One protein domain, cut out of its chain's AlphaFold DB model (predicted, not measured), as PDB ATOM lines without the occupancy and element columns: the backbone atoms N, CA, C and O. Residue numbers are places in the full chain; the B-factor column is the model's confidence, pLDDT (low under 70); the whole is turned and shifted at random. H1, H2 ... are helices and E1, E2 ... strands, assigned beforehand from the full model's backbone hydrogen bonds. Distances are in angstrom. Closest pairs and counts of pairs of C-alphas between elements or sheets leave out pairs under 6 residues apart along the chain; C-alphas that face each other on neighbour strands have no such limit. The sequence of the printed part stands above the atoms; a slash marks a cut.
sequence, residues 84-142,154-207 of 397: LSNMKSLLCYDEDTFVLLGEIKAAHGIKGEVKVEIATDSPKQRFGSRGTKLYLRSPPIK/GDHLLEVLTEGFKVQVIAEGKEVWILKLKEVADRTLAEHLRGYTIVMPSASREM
ATOM      1  N   LEU A  84     -63.809 -74.773 -75.103       47.09
ATOM      2  CA  LEU A  84     -64.613 -75.594 -76.017       47.09
ATOM      3  C   LEU A  84     -64.339 -75.249 -77.490       47.09
ATOM      4  O   LEU A  84     -64.365 -76.144 -78.329       47.09
ATOM      5  N   SER A  85     -64.001 -73.991 -77.809       45.41
ATOM      6  CA  SER A  85     -63.635 -73.595 -79.179       45.41
ATOM      7  C   SER A  85     -62.267 -74.111 -79.641       45.41
ATOM      8  O   SER A  85     -62.009 -74.134 -80.840       45.41
ATOM      9  N   ASN A  86     -61.394 -74.532 -78.718       42.91
ATOM     10  CA  ASN A  86     -60.077 -75.102 -79.035       42.91
ATOM     11  C   ASN A  86     -60.090 -76.632 -79.174       42.91
ATOM     12  O   ASN A  86     -59.057 -77.238 -79.470       42.91
ATOM     13  N   MET A  87     -61.238 -77.275 -78.962       53.97
ATOM     14  CA  MET A  87     -61.383 -78.710 -79.165       53.97
ATOM     15  C   MET A  87     -61.607 -78.993 -80.651       53.97
ATOM     16  O   MET A  87     -62.455 -78.394 -81.306       53.97
ATOM     17  N   LYS A  88     -60.797 -79.904 -81.189       46.19
ATOM     18  CA  LYS A  88     -60.731 -80.231 -82.615       46.19
ATOM     19  C   LYS A  88     -62.054 -80.873 -83.070       46.19
ATOM     20  O   LYS A  88     -62.229 -82.082 -82.948       46.19
ATOM     21  N   SER A  89     -62.986 -80.075 -83.588       53.03
ATOM     22  CA  SER A  89     -64.248 -80.548 -84.169       53.03
ATOM     23  C   SER A  89     -64.017 -81.063 -85.593       53.03
ATOM     24  O   SER A  89     -64.192 -80.352 -86.578       53.03
ATOM     25  N   LEU A  90     -63.543 -82.304 -85.720       52.12
ATOM     26  CA  LEU A  90     -63.130 -82.860 -87.019       52.12
ATOM     27  C   LEU A  90     -64.147 -83.790 -87.682       52.12
ATOM     28  O   LEU A  90     -63.927 -84.172 -88.827       52.12
ATOM     29  N   LEU A  91     -65.223 -84.177 -86.995       58.75
ATOM     30  CA  LEU A  91     -66.122 -85.225 -87.476       58.75
ATOM     31  C   LEU A  91     -67.574 -84.754 -87.436       58.75
ATOM     32  O   LEU A  91     -68.045 -84.263 -86.407       58.75
ATOM     33  N   CYS A  92     -68.263 -84.917 -88.565       63.34
ATOM     34  CA  CYS A  92     -69.714 -84.905 -88.611       63.34
ATOM     35  C   CYS A  92     -70.227 -86.196 -87.970       63.34
ATOM     36  O   CYS A  92     -69.686 -87.282 -88.188       63.34
ATOM     37  N   TYR A  93     -71.244 -86.058 -87.132       68.25
ATOM     38  CA  TYR A  93     -71.896 -87.203 -86.529       68.25
ATOM     39  C   TYR A  93     -72.815 -87.891 -87.542       68.25
ATOM     40  O   TYR A  93     -73.570 -87.236 -88.258       68.25
ATOM     41  N   ASP A  94     -72.771 -89.215 -87.549       73.88
ATOM     42  CA  ASP A  94     -73.711 -90.065 -88.262       73.88
ATOM     43  C   ASP A  94     -74.145 -91.205 -87.325       73.88
ATOM     44  O   ASP A  94     -73.314 -91.843 -86.673       73.88
ATOM     45  N   GLU A  95     -75.459 -91.421 -87.220       69.25
ATOM     46  CA  GLU A  95     -76.063 -92.401 -86.304       69.25
ATOM     47  C   GLU A  95     -75.643 -93.843 -86.653       69.25
ATOM     48  O   GLU A  95     -75.656 -94.708 -85.779       69.25
ATOM     49  N   ASP A  96     -75.243 -94.114 -87.902       68.94
ATOM     50  CA  ASP A  96     -74.836 -95.458 -88.333       68.94
ATOM     51  C   ASP A  96     -73.358 -95.769 -88.025       68.94
ATOM     52  O   ASP A  96     -72.980 -96.930 -87.817       68.94
ATOM     53  N   THR A  97     -72.506 -94.743 -87.953       81.00
ATOM     54  CA  THR A  97     -71.061 -94.888 -87.695       81.00
ATOM     55  C   THR A  97     -70.677 -94.673 -86.238       81.00
ATOM     56  O   THR A  97     -69.617 -95.149 -85.815       81.00
ATOM     57  N   PHE A  98     -71.529 -94.008 -85.459       85.38
ATOM     58  CA  PHE A  98     -71.311 -93.736 -84.044       85.38
ATOM     59  C   PHE A  98     -72.296 -94.467 -83.137       85.38
ATOM     60  O   PHE A  98     -73.351 -94.952 -83.523       85.38
ATOM     61  N   VAL A  99     -71.895 -94.573 -81.878       85.94
ATOM     62  CA  VAL A  99     -72.484 -95.473 -80.893       85.94
ATOM     63  C   VAL A  99     -72.745 -94.679 -79.645       85.94
ATOM     64  O   VAL A  99     -71.797 -94.216 -79.010       85.94
ATOM     65  N   LEU A 100     -74.012 -94.544 -79.268       89.62
ATOM     66  CA  LEU A 100     -74.381 -93.858 -78.040       89.62
ATOM     67  C   LEU A 100     -73.961 -94.678 -76.815       89.62
ATOM     68  O   LEU A 100     -74.439 -95.794 -76.608       89.62
ATOM     69  N   LEU A 101     -73.106 -94.092 -75.980       90.88
ATOM     70  CA  LEU A 101     -72.663 -94.678 -74.717       90.88
ATOM     71  C   LEU A 101     -73.443 -94.137 -73.518       90.88
ATOM     72  O   LEU A 101     -73.674 -94.866 -72.551       90.88
ATOM     73  N   GLY A 102     -73.861 -92.874 -73.568       91.75
ATOM     74  CA  GLY A 102     -74.608 -92.241 -72.487       91.75
ATOM     75  C   GLY A 102     -74.816 -90.743 -72.678       91.75
ATOM     76  O   GLY A 102     -74.426 -90.172 -73.693       91.75
ATOM     77  N   GLU A 103     -75.417 -90.103 -71.683       94.00
ATOM     78  CA  GLU A 103     -75.704 -88.666 -71.662       94.00
ATOM     79  C   GLU A 103     -75.167 -88.026 -70.378       94.00
ATOM     80  O   GLU A 103     -75.358 -88.546 -69.277       94.00
ATOM     81  N   ILE A 104     -74.519 -86.870 -70.499       95.12
ATOM     82  CA  ILE A 104     -74.025 -86.105 -69.354       95.12
ATOM     83  C   ILE A 104     -75.195 -85.371 -68.693       95.12
ATOM     84  O   ILE A 104     -75.767 -84.440 -69.256       95.12
ATOM     85  N   LYS A 105     -75.536 -85.739 -67.456       94.94
ATOM     86  CA  LYS A 105     -76.678 -85.158 -66.732       94.94
ATOM     87  C   LYS A 105     -76.321 -83.963 -65.862       94.94
ATOM     88  O   LYS A 105     -77.149 -83.062 -65.706       94.94
ATOM     89  N   ALA A 106     -75.136 -83.967 -65.256       94.44
ATOM     90  CA  ALA A 106     -74.701 -82.926 -64.323       94.44
ATOM     91  C   ALA A 106     -73.187 -82.974 -64.075       94.44
ATOM     92  O   ALA A 106     -72.561 -84.009 -64.273       94.44
ATOM     93  N   ALA A 107     -72.616 -81.892 -63.548       95.50
ATOM     94  CA  ALA A 107     -71.265 -81.907 -62.995       95.50
ATOM     95  C   ALA A 107     -71.208 -82.632 -61.634       95.50
ATOM     96  O   ALA A 107     -72.199 -82.718 -60.898       95.50
ATOM     97  N   HIS A 108     -70.029 -83.136 -61.280       94.19
ATOM     98  CA  HIS A 108     -69.714 -83.738 -59.992       94.19
ATOM     99  C   HIS A 108     -68.409 -83.160 -59.428       94.19
ATOM    100  O   HIS A 108     -67.380 -83.112 -60.098       94.19
ATOM    101  N   GLY A 109     -68.452 -82.731 -58.165       91.88
ATOM    102  CA  GLY A 109     -67.290 -82.168 -57.479       91.88
ATOM    103  C   GLY A 109     -66.745 -80.891 -58.129       91.88
ATOM    104  O   GLY A 109     -67.426 -80.214 -58.897       91.88
ATOM    105  N   ILE A 110     -65.507 -80.546 -57.773       92.31
ATOM    106  CA  ILE A 110     -64.789 -79.375 -58.309       92.31
ATOM    107  C   ILE A 110     -63.763 -79.739 -59.385       92.31
ATOM    108  O   ILE A 110     -63.377 -78.886 -60.175       92.31
ATOM    109  N   LYS A 111     -63.370 -81.015 -59.453       91.38
ATOM    110  CA  LYS A 111     -62.328 -81.535 -60.347       91.38
ATOM    111  C   LYS A 111     -62.849 -81.856 -61.751       91.38
ATOM    112  O   LYS A 111     -62.347 -82.791 -62.360       91.38
ATOM    113  N   GLY A 112     -63.898 -81.188 -62.230       91.44
ATOM    114  CA  GLY A 112     -64.441 -81.417 -63.578       91.44
ATOM    115  C   GLY A 112     -64.944 -82.842 -63.851       91.44
ATOM    116  O   GLY A 112     -64.925 -83.290 -64.992       91.44
ATOM    117  N   GLU A 113     -65.359 -83.582 -62.820       95.50
ATOM    118  CA  GLU A 113     -66.003 -84.885 -63.014       95.50
ATOM    119  C   GLU A 113     -67.451 -84.665 -63.493       95.50
ATOM    120  O   GLU A 113     -68.091 -83.673 -63.138       95.50
ATOM    121  N   VAL A 114     -67.991 -85.575 -64.304       96.19
ATOM    122  CA  VAL A 114     -69.354 -85.480 -64.853       96.19
ATOM    123  C   VAL A 114     -70.179 -86.708 -64.489       96.19
ATOM    124  O   VAL A 114     -69.698 -87.833 -64.562       96.19
ATOM    125  N   LYS A 115     -71.439 -86.500 -64.106       95.75
ATOM    126  CA  LYS A 115     -72.435 -87.560 -63.923       95.75
ATOM    127  C   LYS A 115     -73.009 -87.952 -65.276       95.75
ATOM    128  O   LYS A 115     -73.542 -87.098 -65.984       95.75
ATOM    129  N   VAL A 116     -72.947 -89.236 -65.589       95.00
ATOM    130  CA  VAL A 116     -73.375 -89.811 -66.862       95.00
ATOM    131  C   VAL A 116     -74.530 -90.773 -66.609       95.00
ATOM    132  O   VAL A 116     -74.439 -91.660 -65.762       95.00
ATOM    133  N   GLU A 117     -75.622 -90.591 -67.345       92.56
ATOM    134  CA  GLU A 117     -76.644 -91.619 -67.511       92.56
ATOM    135  C   GLU A 117     -76.195 -92.564 -68.621       92.56
ATOM    136  O   GLU A 117     -75.871 -92.133 -69.728       92.56
ATOM    137  N   ILE A 118     -76.147 -93.853 -68.319       92.06
ATOM    138  CA  ILE A 118     -75.607 -94.850 -69.233       92.06
ATOM    139  C   ILE A 118     -76.672 -95.327 -70.207       92.06
ATOM    140  O   ILE A 118     -77.776 -95.689 -69.812       92.06
ATOM    141  N   ALA A 119     -76.278 -95.414 -71.475       87.81
ATOM    142  CA  ALA A 119     -77.030 -96.083 -72.529       87.81
ATOM    143  C   ALA A 119     -76.356 -97.384 -73.018       87.81
ATOM    144  O   ALA A 119     -76.993 -98.177 -73.707       87.81
ATOM    145  N   THR A 120     -75.091 -97.631 -72.652       84.06
ATOM    146  CA  THR A 120     -74.345 -98.853 -73.001       84.06
ATOM    147  C   THR A 120     -74.518 -99.979 -71.969       84.06
ATOM    148  O   THR A 120     -74.716 -99.752 -70.782       84.06
ATOM    149  N   ASP A 121     -74.433-101.217 -72.431       75.12
ATOM    150  CA  ASP A 121     -74.451-102.462 -71.656       75.12
ATOM    151  C   ASP A 121     -73.126-102.769 -70.943       75.12
ATOM    152  O   ASP A 121     -73.117-103.358 -69.865       75.12
ATOM    153  N   SER A 122     -72.009-102.336 -71.533       78.62
ATOM    154  CA  SER A 122     -70.655-102.669 -71.083       78.62
ATOM    155  C   SER A 122     -69.870-101.422 -70.641       78.62
ATOM    156  O   SER A 122     -68.750-101.179 -71.101       78.62
ATOM    157  N   PRO A 123     -70.403-100.599 -69.716       86.69
ATOM    158  CA  PRO A 123     -69.832 -99.292 -69.392       86.69
ATOM    159  C   PRO A 123     -68.433 -99.371 -68.775       86.69
ATOM    160  O   PRO A 123     -67.598 -98.512 -69.047       86.69
ATOM    161  N   LYS A 124     -68.129-100.426 -68.003       87.25
ATOM    162  CA  LYS A 124     -66.783-100.630 -67.437       87.25
ATOM    163  C   LYS A 124     -65.729-100.793 -68.529       87.25
ATOM    164  O   LYS A 124     -64.639-100.264 -68.392       87.25
ATOM    165  N   GLN A 125     -66.054-101.501 -69.607       83.50
ATOM    166  CA  GLN A 125     -65.137-101.719 -70.724       83.50
ATOM    167  C   GLN A 125     -65.008-100.452 -71.577       83.50
ATOM    168  O   GLN A 125     -63.904-100.045 -71.924       83.50
ATOM    169  N   ARG A 126     -66.133 -99.770 -71.848       84.62
ATOM    170  CA  ARG A 126     -66.166 -98.564 -72.693       84.62
ATOM    171  C   ARG A 126     -65.504 -97.347 -72.042       84.62
ATOM    172  O   ARG A 126     -64.819 -96.592 -72.726       84.62
ATOM    173  N   PHE A 127     -65.676 -97.162 -70.733       86.25
ATOM    174  CA  PHE A 127     -65.123 -96.022 -69.992       86.25
ATOM    175  C   PHE A 127     -63.848 -96.349 -69.199       86.25
ATOM    176  O   PHE A 127     -63.216 -95.435 -68.670       86.25
ATOM    177  N   GLY A 128     -63.489 -97.630 -69.058       73.00
ATOM    178  CA  GLY A 128     -62.515 -98.067 -68.054       73.00
ATOM    179  C   GLY A 128     -61.051 -97.926 -68.413       73.00
ATOM    180  O   GLY A 128     -60.230 -97.748 -67.513       73.00
ATOM    181  N   SER A 129     -60.709 -97.955 -69.695       79.25
ATOM    182  CA  SER A 129     -59.327 -97.733 -70.112       79.25
ATOM    183  C   SER A 129     -59.003 -96.241 -70.037       79.25
ATOM    184  O   SER A 129     -59.749 -95.404 -70.544       79.25
ATOM    185  N   ARG A 130     -57.892 -95.885 -69.381       85.50
ATOM    186  CA  ARG A 130     -57.378 -94.507 -69.409       85.50
ATOM    187  C   ARG A 130     -56.876 -94.211 -70.821       85.50
ATOM    188  O   ARG A 130     -56.125 -95.003 -71.380       85.50
ATOM    189  N   GLY A 131     -57.265 -93.071 -71.376       84.88
ATOM    190  CA  GLY A 131     -56.904 -92.646 -72.725       84.88
ATOM    191  C   GLY A 131     -57.816 -93.184 -73.830       84.88
ATOM    192  O   GLY A 131     -57.461 -93.045 -75.000       84.88
ATOM    193  N   THR A 132     -58.974 -93.769 -73.508       88.00
ATOM    194  CA  THR A 132     -59.970 -94.109 -74.533       88.00
ATOM    195  C   THR A 132     -60.482 -92.829 -75.178       88.00
ATOM    196  O   THR A 132     -60.925 -91.911 -74.488       88.00
ATOM    197  N   LYS A 133     -60.440 -92.790 -76.512       90.38
ATOM    198  CA  LYS A 133     -61.007 -91.707 -77.314       90.38
ATOM    199  C   LYS A 133     -62.520 -91.838 -77.376       90.38
ATOM    200  O   LYS A 133     -63.035 -92.820 -77.910       90.38
ATOM    201  N   LEU A 134     -63.208 -90.839 -76.846       91.62
ATOM    202  CA  LEU A 134     -64.651 -90.668 -76.927       91.62
ATOM    203  C   LEU A 134     -64.960 -89.341 -77.615       91.62
ATOM    204  O   LEU A 134     -64.098 -88.473 -77.743       91.62
ATOM    205  N   TYR A 135     -66.205 -89.176 -78.034       92.00
ATOM    206  CA  TYR A 135     -66.677 -87.950 -78.652       92.00
ATOM    207  C   TYR A 135     -67.913 -87.447 -77.918       92.00
ATOM    208  O   TYR A 135     -68.785 -88.230 -77.545       92.00
ATOM    209  N   LEU A 136     -67.990 -86.141 -77.693       91.75
ATOM    210  CA  LEU A 136     -69.173 -85.494 -77.142       91.75
ATOM    211  C   LEU A 136     -69.946 -84.835 -78.279       91.75
ATOM    212  O   LEU A 136     -69.411 -83.971 -78.971       91.75
ATOM    213  N   ARG A 137     -71.205 -85.233 -78.449       90.31
ATOM    214  CA  ARG A 137     -72.155 -84.602 -79.366       90.31
ATOM    215  C   ARG A 137     -73.024 -83.619 -78.593       90.31
ATOM    216  O   ARG A 137     -73.615 -83.989 -77.570       90.31
ATOM    217  N   SER A 138     -73.113 -82.390 -79.090       87.06
ATOM    218  CA  SER A 138     -74.004 -81.365 -78.548       87.06
ATOM    219  C   SER A 138     -75.470 -81.807 -78.602       87.06
ATOM    220  O   SER A 138     -75.876 -82.494 -79.540       87.06
ATOM    221  N   PRO A 139     -76.294 -81.431 -77.611       82.69
ATOM    222  CA  PRO A 139     -77.722 -81.701 -77.674       82.69
ATOM    223  C   PRO A 139     -78.353 -80.975 -78.875       82.69
ATOM    224  O   PRO A 139     -77.950 -79.849 -79.185       82.69
ATOM    225  N   PRO A 140     -79.373 -81.563 -79.526       72.06
ATOM    226  CA  PRO A 140     -80.072 -80.898 -80.616       72.06
ATOM    227  C   PRO A 140     -80.723 -79.609 -80.104       72.06
ATOM    228  O   PRO A 140     -81.480 -79.620 -79.126       72.06
ATOM    229  N   ILE A 141     -80.439 -78.487 -80.769       67.75
ATOM    230  CA  ILE A 141     -81.030 -77.189 -80.436       67.75
ATOM    231  C   ILE A 141     -82.523 -77.249 -80.789       67.75
ATOM    232  O   ILE A 141     -82.916 -77.144 -81.952       67.75
ATOM    233  N   LYS A 142     -83.378 -77.448 -79.775       54.25
ATOM    234  CA  LYS A 142     -84.841 -77.425 -79.931       54.25
ATOM    235  C   LYS A 142     -85.268 -76.090 -80.547       54.25
ATOM    236  O   LYS A 142     -85.135 -75.054 -79.907       54.25
ATOM    237  N   GLY A 154     -74.378 -78.014 -86.621       48.50
ATOM    238  CA  GLY A 154     -74.661 -78.260 -85.202       48.50
ATOM    239  C   GLY A 154     -74.314 -79.658 -84.689       48.50
ATOM    240  O   GLY A 154     -74.455 -79.891 -83.493       48.50
ATOM    241  N   ASP A 155     -73.822 -80.561 -85.541       62.00
ATOM    242  CA  ASP A 155     -73.346 -81.893 -85.138       62.00
ATOM    243  C   ASP A 155     -71.814 -81.921 -85.052       62.00
ATOM    244  O   ASP A 155     -71.128 -82.730 -85.678       62.00
ATOM    245  N   HIS A 156     -71.257 -80.979 -84.290       71.25
ATOM    246  CA  HIS A 156     -69.832 -80.977 -83.994       71.25
ATOM    247  C   HIS A 156     -69.538 -82.004 -82.903       71.25
ATOM    248  O   HIS A 156     -70.074 -81.933 -81.795       71.25
ATOM    249  N   LEU A 157     -68.662 -82.953 -83.222       84.56
ATOM    250  CA  LEU A 157     -68.120 -83.890 -82.250       84.56
ATOM    251  C   LEU A 157     -66.875 -83.302 -81.589       84.56
ATOM    252  O   LEU A 157     -65.913 -82.942 -82.267       84.56
ATOM    253  N   LEU A 158     -66.885 -83.232 -80.260       87.25
ATOM    254  CA  LEU A 158     -65.727 -82.836 -79.462       87.25
ATOM    255  C   LEU A 158     -64.978 -84.091 -79.011       87.25
ATOM    256  O   LEU A 158     -65.519 -84.880 -78.239       87.25
ATOM    257  N   GLU A 159     -63.750 -84.286 -79.489       90.06
ATOM    258  CA  GLU A 159     -62.899 -85.395 -79.038       90.06
ATOM    259  C   GLU A 159     -62.482 -85.193 -77.576       90.06
ATOM    260  O   GLU A 159     -61.990 -84.126 -77.206       90.06
ATOM    261  N   VAL A 160     -62.668 -86.227 -76.756       91.69
ATOM    262  CA  VAL A 160     -62.262 -86.264 -75.347       91.69
ATOM    263  C   VAL A 160     -61.602 -87.591 -74.997       91.69
ATOM    264  O   VAL A 160     -61.913 -88.638 -75.569       91.69
ATOM    265  N   LEU A 161     -60.709 -87.561 -74.014       92.38
ATOM    266  CA  LEU A 161     -60.028 -88.735 -73.485       92.38
ATOM    267  C   LEU A 161     -60.530 -89.064 -72.080       92.38
ATOM    268  O   LEU A 161     -60.646 -88.196 -71.213       92.38
ATOM    269  N   THR A 162     -60.780 -90.343 -71.822       93.00
ATOM    270  CA  THR A 162     -61.127 -90.830 -70.481       93.00
ATOM    271  C   THR A 162     -59.902 -90.838 -69.565       93.00
ATOM    272  O   THR A 162     -58.852 -91.376 -69.905       93.00
ATOM    273  N   GLU A 163     -60.012 -90.296 -68.352       91.31
ATOM    274  CA  GLU A 163     -58.987 -90.476 -67.310       91.31
ATOM    275  C   GLU A 163     -59.359 -91.552 -66.295       91.31
ATOM    276  O   GLU A 163     -58.474 -92.110 -65.648       91.31
ATOM    277  N   GLY A 164     -60.651 -91.827 -66.142       89.19
ATOM    278  CA  GLY A 164     -61.174 -92.847 -65.246       89.19
ATOM    279  C   GLY A 164     -62.659 -92.652 -64.968       89.19
ATOM    280  O   GLY A 164     -63.247 -91.627 -65.318       89.19
ATOM    281  N   PHE A 165     -63.260 -93.635 -64.307       92.69
ATOM    282  CA  PHE A 165     -64.658 -93.591 -63.897       92.69
ATOM    283  C   PHE A 165     -64.820 -94.063 -62.450       92.69
ATOM    284  O   PHE A 165     -63.973 -94.770 -61.903       92.69
ATOM    285  N   LYS A 166     -65.927 -93.664 -61.830       92.06
ATOM    286  CA  LYS A 166     -66.377 -94.111 -60.513       92.06
ATOM    287  C   LYS A 166     -67.861 -94.443 -60.601       92.06
ATOM    288  O   LYS A 166     -68.610 -93.751 -61.287       92.06
ATOM    289  N   VAL A 167     -68.283 -95.470 -59.878       92.12
ATOM    290  CA  VAL A 167     -69.698 -95.826 -59.738       92.12
ATOM    291  C   VAL A 167     -70.096 -95.555 -58.296       92.12
ATOM    292  O   VAL A 167     -69.446 -96.048 -57.377       92.12
ATOM    293  N   GLN A 168     -71.117 -94.726 -58.097       89.25
ATOM    294  CA  GLN A 168     -71.685 -94.441 -56.781       89.25
ATOM    295  C   GLN A 168     -73.100 -95.010 -56.717       89.25
ATOM    296  O   GLN A 168     -73.965 -94.626 -57.501       89.25
ATOM    297  N   VAL A 169     -73.340 -95.914 -55.771       89.00
ATOM    298  CA  VAL A 169     -74.677 -96.449 -55.492       89.00
ATOM    299  C   VAL A 169     -75.413 -95.437 -54.615       89.00
ATOM    300  O   VAL A 169     -74.939 -95.106 -53.531       89.00
ATOM    301  N   ILE A 170     -76.540 -94.908 -55.095       86.81
ATOM    302  CA  ILE A 170     -77.345 -93.915 -54.360       86.81
ATOM    303  C   ILE A 170     -78.482 -94.594 -53.587       86.81
ATOM    304  O   ILE A 170     -78.828 -94.161 -52.492       86.81
ATOM    305  N   ALA A 171     -79.068 -95.645 -54.157       85.75
ATOM    306  CA  ALA A 171     -80.108 -96.462 -53.534       85.75
ATOM    307  C   ALA A 171     -80.055 -97.887 -54.101       85.75
ATOM    308  O   ALA A 171     -79.356 -98.130 -55.088       85.75
ATOM    309  N   GLU A 172     -80.816 -98.815 -53.519       81.25
ATOM    310  CA  GLU A 172     -80.963-100.176 -54.046       81.25
ATOM    311  C   GLU A 172     -81.363-100.138 -55.531       81.25
ATOM    312  O   GLU A 172     -82.385 -99.561 -55.911       81.25
ATOM    313  N   GLY A 173     -80.494-100.677 -56.391       78.38
ATOM    314  CA  GLY A 173     -80.680-100.701 -57.845       78.38
ATOM    315  C   GLY A 173     -80.468 -99.368 -58.578       78.38
ATOM    316  O   GLY A 173     -80.650 -99.323 -59.792       78.38
ATOM    317  N   LYS A 174     -80.085 -98.279 -57.895       82.94
ATOM    318  CA  LYS A 174     -79.796 -96.978 -58.524       82.94
ATOM    319  C   LYS A 174     -78.324 -96.619 -58.391       82.94
ATOM    320  O   LYS A 174     -77.874 -96.132 -57.352       82.94
ATOM    321  N   GLU A 175     -77.601 -96.796 -59.486       88.81
ATOM    322  CA  GLU A 175     -76.200 -96.413 -59.617       88.81
ATOM    323  C   GLU A 175     -76.064 -95.131 -60.437       88.81
ATOM    324  O   GLU A 175     -76.750 -94.934 -61.439       88.81
ATOM    325  N   VAL A 176     -75.151 -94.259 -60.024       90.62
ATOM    326  CA  VAL A 176     -74.746 -93.086 -60.793       90.62
ATOM    327  C   VAL A 176     -73.298 -93.237 -61.196       90.62
ATOM    328  O   VAL A 176     -72.413 -93.482 -60.373       90.62
ATOM    329  N   TRP A 177     -73.068 -93.047 -62.486       94.12
ATOM    330  CA  TRP A 177     -71.753 -93.139 -63.077       94.12
ATOM    331  C   TRP A 177     -71.126 -91.767 -63.167       94.12
ATOM    332  O   TRP A 177     -71.760 -90.798 -63.579       94.12
ATOM    333  N   ILE A 178     -69.880 -91.687 -62.733       94.81
ATOM    334  CA  ILE A 178     -69.109 -90.457 -62.684       94.81
ATOM    335  C   ILE A 178     -67.878 -90.673 -63.543       94.81
ATOM    336  O   ILE A 178     -67.066 -91.549 -63.254       94.81
ATOM    337  N   LEU A 179     -67.748 -89.882 -64.598       94.88
ATOM    338  CA  LEU A 179     -66.652 -89.959 -65.549       94.88
ATOM    339  C   LEU A 179     -65.720 -88.762 -65.352       94.88
ATOM    340  O   LEU A 179     -66.176 -87.630 -65.181       94.88
ATOM    341  N   LYS A 180     -64.412 -89.008 -65.390       94.44
ATOM    342  CA  LYS A 180     -63.390 -87.965 -65.452       94.44
ATOM    343  C   LYS A 180     -62.816 -87.938 -66.865       94.44
ATOM    344  O   LYS A 180     -62.294 -88.945 -67.346       94.44
ATOM    345  N   LEU A 181     -62.938 -86.785 -67.513       94.31
ATOM    346  CA  LEU A 181     -62.402 -86.517 -68.845       94.31
ATOM    347  C   LEU A 181     -61.149 -85.650 -68.716       94.31
ATOM    348  O   LEU A 181     -61.099 -84.767 -67.855       94.31
ATOM    349  N   LYS A 182     -60.153 -85.895 -69.567       93.12
ATOM    350  CA  LYS A 182     -58.856 -85.205 -69.528       93.12
ATOM    351  C   LYS A 182     -58.993 -83.719 -69.851       93.12
ATOM    352  O   LYS A 182     -58.361 -82.879 -69.222       93.12
ATOM    353  N   GLU A 183     -59.848 -83.397 -70.812       92.06
ATOM    354  CA  GLU A 183     -60.079 -82.041 -71.314       92.06
ATOM    355  C   GLU A 183     -60.979 -81.217 -70.375       92.06
ATOM    356  O   GLU A 183     -61.032 -79.993 -70.470       92.06
ATOM    357  N   VAL A 184     -61.664 -81.869 -69.429       93.06
ATOM    358  CA  VAL A 184     -62.583 -81.224 -68.483       93.06
ATOM    359  C   VAL A 184     -61.894 -81.085 -67.131       93.06
ATOM    360  O   VAL A 184     -61.989 -81.955 -66.263       93.06
ATOM    361  N   ALA A 185     -61.163 -79.986 -66.952       91.69
ATOM    362  CA  ALA A 185     -60.388 -79.739 -65.735       91.69
ATOM    363  C   ALA A 185     -61.269 -79.367 -64.528       91.69
ATOM    364  O   ALA A 185     -61.075 -79.909 -63.438       91.69
ATOM    365  N   ASP A 186     -62.283 -78.523 -64.751       93.62
ATOM    366  CA  ASP A 186     -63.004 -77.820 -63.686       93.62
ATOM    367  C   ASP A 186     -64.520 -78.025 -63.737       93.62
ATOM    368  O   ASP A 186     -65.107 -78.345 -64.775       93.62
ATOM    369  N   ARG A 187     -65.182 -77.772 -62.599       94.38
ATOM    370  CA  ARG A 187     -66.647 -77.836 -62.474       94.38
ATOM    371  C   ARG A 187     -67.378 -76.973 -63.497       94.38
ATOM    372  O   ARG A 187     -68.373 -77.428 -64.050       94.38
ATOM    373  N   THR A 188     -66.891 -75.762 -63.763       93.56
ATOM    374  CA  THR A 188     -67.521 -74.854 -64.728       93.56
ATOM    375  C   THR A 188     -67.602 -75.503 -66.107       93.56
ATOM    376  O   THR A 188     -68.671 -75.515 -66.703       93.56
ATOM    377  N   LEU A 189     -66.519 -76.118 -66.596       92.50
ATOM    378  CA  LEU A 189     -66.530 -76.829 -67.881       92.50
ATOM    379  C   LEU A 189     -67.475 -78.037 -67.849       92.50
ATOM    380  O   LEU A 189     -68.265 -78.221 -68.770       92.50
ATOM    381  N   ALA A 190     -67.459 -78.810 -66.762       93.50
ATOM    382  CA  ALA A 190     -68.368 -79.941 -66.580       93.50
ATOM    383  C   ALA A 190     -69.856 -79.528 -66.613       93.50
ATOM    384  O   ALA A 190     -70.685 -80.266 -67.144       93.50
ATOM    385  N   GLU A 191     -70.210 -78.353 -66.084       93.25
ATOM    386  CA  GLU A 191     -71.582 -77.825 -66.123       93.25
ATOM    387  C   GLU A 191     -72.017 -77.426 -67.542       93.25
ATOM    388  O   GLU A 191     -73.172 -77.658 -67.904       93.25
ATOM    389  N   HIS A 192     -71.103 -76.910 -68.371       91.62
ATOM    390  CA  HIS A 192     -71.390 -76.564 -69.772       91.62
ATOM    391  C   HIS A 192     -71.621 -77.795 -70.658       91.62
ATOM    392  O   HIS A 192     -72.314 -77.705 -71.668       91.62
ATOM    393  N   LEU A 193     -71.076 -78.950 -70.274       91.69
ATOM    394  CA  LEU A 193     -71.269 -80.215 -70.990       91.69
ATOM    395  C   LEU A 193     -72.585 -80.919 -70.634       91.69
ATOM    396  O   LEU A 193     -72.856 -82.021 -71.113       91.69
ATOM    397  N   ARG A 194     -73.432 -80.313 -69.800       93.06
ATOM    398  CA  ARG A 194     -74.739 -80.876 -69.467       93.06
ATOM    399  C   ARG A 194     -75.611 -81.025 -70.717       93.06
ATOM    400  O   ARG A 194     -75.813 -80.076 -71.465       93.06
ATOM    401  N   GLY A 195     -76.175 -82.215 -70.900       90.62
ATOM    402  CA  GLY A 195     -76.996 -82.586 -72.051       90.62
ATOM    403  C   GLY A 195     -76.194 -83.071 -73.260       90.62
ATOM    404  O   GLY A 195     -76.799 -83.528 -74.226       90.62
ATOM    405  N   TYR A 196     -74.858 -83.016 -73.226       92.75
ATOM    406  CA  TYR A 196     -74.053 -83.634 -74.276       92.75
ATOM    407  C   TYR A 196     -74.187 -85.156 -74.212       92.75
ATOM    408  O   TYR A 196     -74.213 -85.764 -73.138       92.75
ATOM    409  N   THR A 197     -74.242 -85.768 -75.388       93.06
ATOM    410  CA  THR A 197     -74.263 -87.224 -75.543       93.06
ATOM    411  C   THR A 197     -72.854 -87.731 -75.803       93.06
ATOM    412  O   THR A 197     -72.116 -87.161 -76.601       93.06
ATOM    413  N   ILE A 198     -72.462 -88.783 -75.095       93.00
ATOM    414  CA  ILE A 198     -71.160 -89.426 -75.235       93.00
ATOM    415  C   ILE A 198     -71.302 -90.523 -76.275       93.00
ATOM    416  O   ILE A 198     -72.114 -91.438 -76.108       93.00
ATOM    417  N   VAL A 199     -70.498 -90.443 -77.326       91.12
ATOM    418  CA  VAL A 199     -70.508 -91.386 -78.437       91.12
ATOM    419  C   VAL A 199     -69.105 -91.911 -78.725       91.12
ATOM    420  O   VAL A 199     -68.102 -91.275 -78.397       91.12
ATOM    421  N   MET A 200     -69.018 -93.087 -79.338       90.00
ATOM    422  CA  MET A 200     -67.764 -93.626 -79.872       90.00
ATOM    423  C   MET A 200     -67.965 -94.145 -81.298       90.00
ATOM    424  O   MET A 200     -69.084 -94.532 -81.630       90.00
ATOM    425  N   PRO A 201     -66.920 -94.197 -82.136       87.44
ATOM    426  CA  PRO A 201     -67.007 -94.860 -83.430       87.44
ATOM    427  C   PRO A 201     -67.329 -96.351 -83.272       87.44
ATOM    428  O   PRO A 201     -66.743 -97.038 -82.436       87.44
ATOM    429  N   SER A 202     -68.199 -96.892 -84.121       82.06
ATOM    430  CA  SER A 202     -68.503 -98.330 -84.158       82.06
ATOM    431  C   SER A 202     -67.251 -99.180 -84.400       82.06
ATOM    432  O   SER A 202     -67.126-100.267 -83.842       82.06
ATOM    433  N   ALA A 203     -66.288 -98.658 -85.166       79.00
ATOM    434  CA  ALA A 203     -65.029 -99.330 -85.486       79.00
ATOM    435  C   ALA A 203     -64.044 -99.431 -84.307       79.00
ATOM    436  O   ALA A 203     -63.159-100.280 -84.336       79.00
ATOM    437  N   SER A 204     -64.169 -98.587 -83.274       78.06
ATOM    438  CA  SER A 204     -63.292 -98.652 -82.093       78.06
ATOM    439  C   SER A 204     -63.805 -99.615 -81.022       78.06
ATOM    440  O   SER A 204     -63.196 -99.744 -79.958       78.06
ATOM    441  N   ARG A 205     -64.926-100.299 -81.276       75.81
ATOM    442  CA  ARG A 205     -65.413-101.353 -80.391       75.81
ATOM    443  C   ARG A 205     -64.488-102.567 -80.458       75.81
ATOM    444  O   ARG A 205     -64.026-102.954 -81.527       75.81
ATOM    445  N   GLU A 206     -64.283-103.211 -79.314       71.25
ATOM    446  CA  GLU A 206     -63.649-104.526 -79.272       71.25
ATOM    447  C   GLU A 206     -64.440-105.551 -80.095       71.25
ATOM    448  O   GLU A 206     -65.675-105.546 -80.106       71.25
ATOM    449  N   MET A 207     -63.712-106.432 -80.781       70.56
ATOM    450  CA  MET A 207     -64.314-107.565 -81.471       70.56
ATOM    451  C   MET A 207     -64.870-108.548 -80.440       70.56
ATOM    452  O   MET A 207     -64.206-108.879 -79.456       70.56
TER     453      MET A 207
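This is residues 84 to 142 and 154 to 207 of the 397 residues of an uncharacterized protein of Chlamydomonas eustigma (UniProt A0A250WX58). A small closed barrel of six antiparallel strands has two short helices on its outside, H1 packed mainly on E4 and H2 packed on E1 and E2. The hairpin of E4 and E5 reaches far to one end, while residues 84 to 97, with no named element, run along the opposite end. The 113 printed residues hold six named strands and two named helices, in the order E1, E2, H1, E3, E4, E5, H2, E6; round the ring run E1, E2, E5, E4, E3, E6 and back to E1. The class is mostly strand, and the whole is compact and rounded, with a radius of gyration of the C-alphas of 13.4 A and spans of 38 by 35 by 30 A.

After residues 84 to 97, E1 is residues 98 to 108, 26.1 A long, from C-alpha 98 at (-71.311, -93.736, -84.044), and bends by 62 degrees at residue 105. E2 is residues 113 to 118, 15.2 A long. H1 is residues 123 to 128 and E3 residues 133 to 137. E4, residues 157 to 171, is the longest strand at 33.6 A; it bends by 85 degrees at residue 161 and ends with C-alpha 171 at (-80.108, -96.462, -53.534). E5 is residues 174 to 181, 22.8 A long. H2 is residues 187 to 192. E6 is residues 197 to 201, ending with C-alpha 201 at (-67.007, -94.860, -83.430).

In the barrel, E1 and E2 form a hairpin, with N 105 and O 115 2.8 A apart. E2 and E5 are antiparallel neighbours, with N 114 and O 179 2.9 A apart. E5 and E4 form a hairpin, with N 178 and O 166 2.8 A apart. The pairing of E4 is staggered: residues 162 to 171 pair with E5, and residues 157 to 161 with E3, where N 158 and O 136 are 2.9 A apart. E3 and E6 are antiparallel, with N 135 and O 199 2.9 A apart. E6 and E1 close the ring, with N 198 and O 102 2.8 A apart. H1 is on the barrel, outside it, at a height of 6.8 A over the sheet and over none of the strands; the closest C-alphas of H1 and E4 are those of Gly 128 and Gly 164, 6.1 A apart. H2 is also outside, at a height of 7.9 A, and only just over E1 and E2, with 3 of its 6 C-alphas falling on each. On the local plane it runs slantwise to the strands, at 45 degrees to E1; the closest C-alphas of H2 and E1 are those of Ala 190 and Ala 107, 5.0 A apart. H1 and H2 are apart. In both helices every O i to N i+4 pair is within hydrogen-bond range.

The C-alphas farthest apart, those of Leu 90 and Glu 172, are 41.3 A apart. Residues 143 to 153, in the link from E3 to E4, are not printed; C-alphas 142 and 154 are 11.5 A apart across the cut. Of the links that are printed whole, each is tight. The mean pLDDT of the printed part is 83.9; residues 84 to 93, 95 to 96, 141 to 142 and 154 to 155 are under 70.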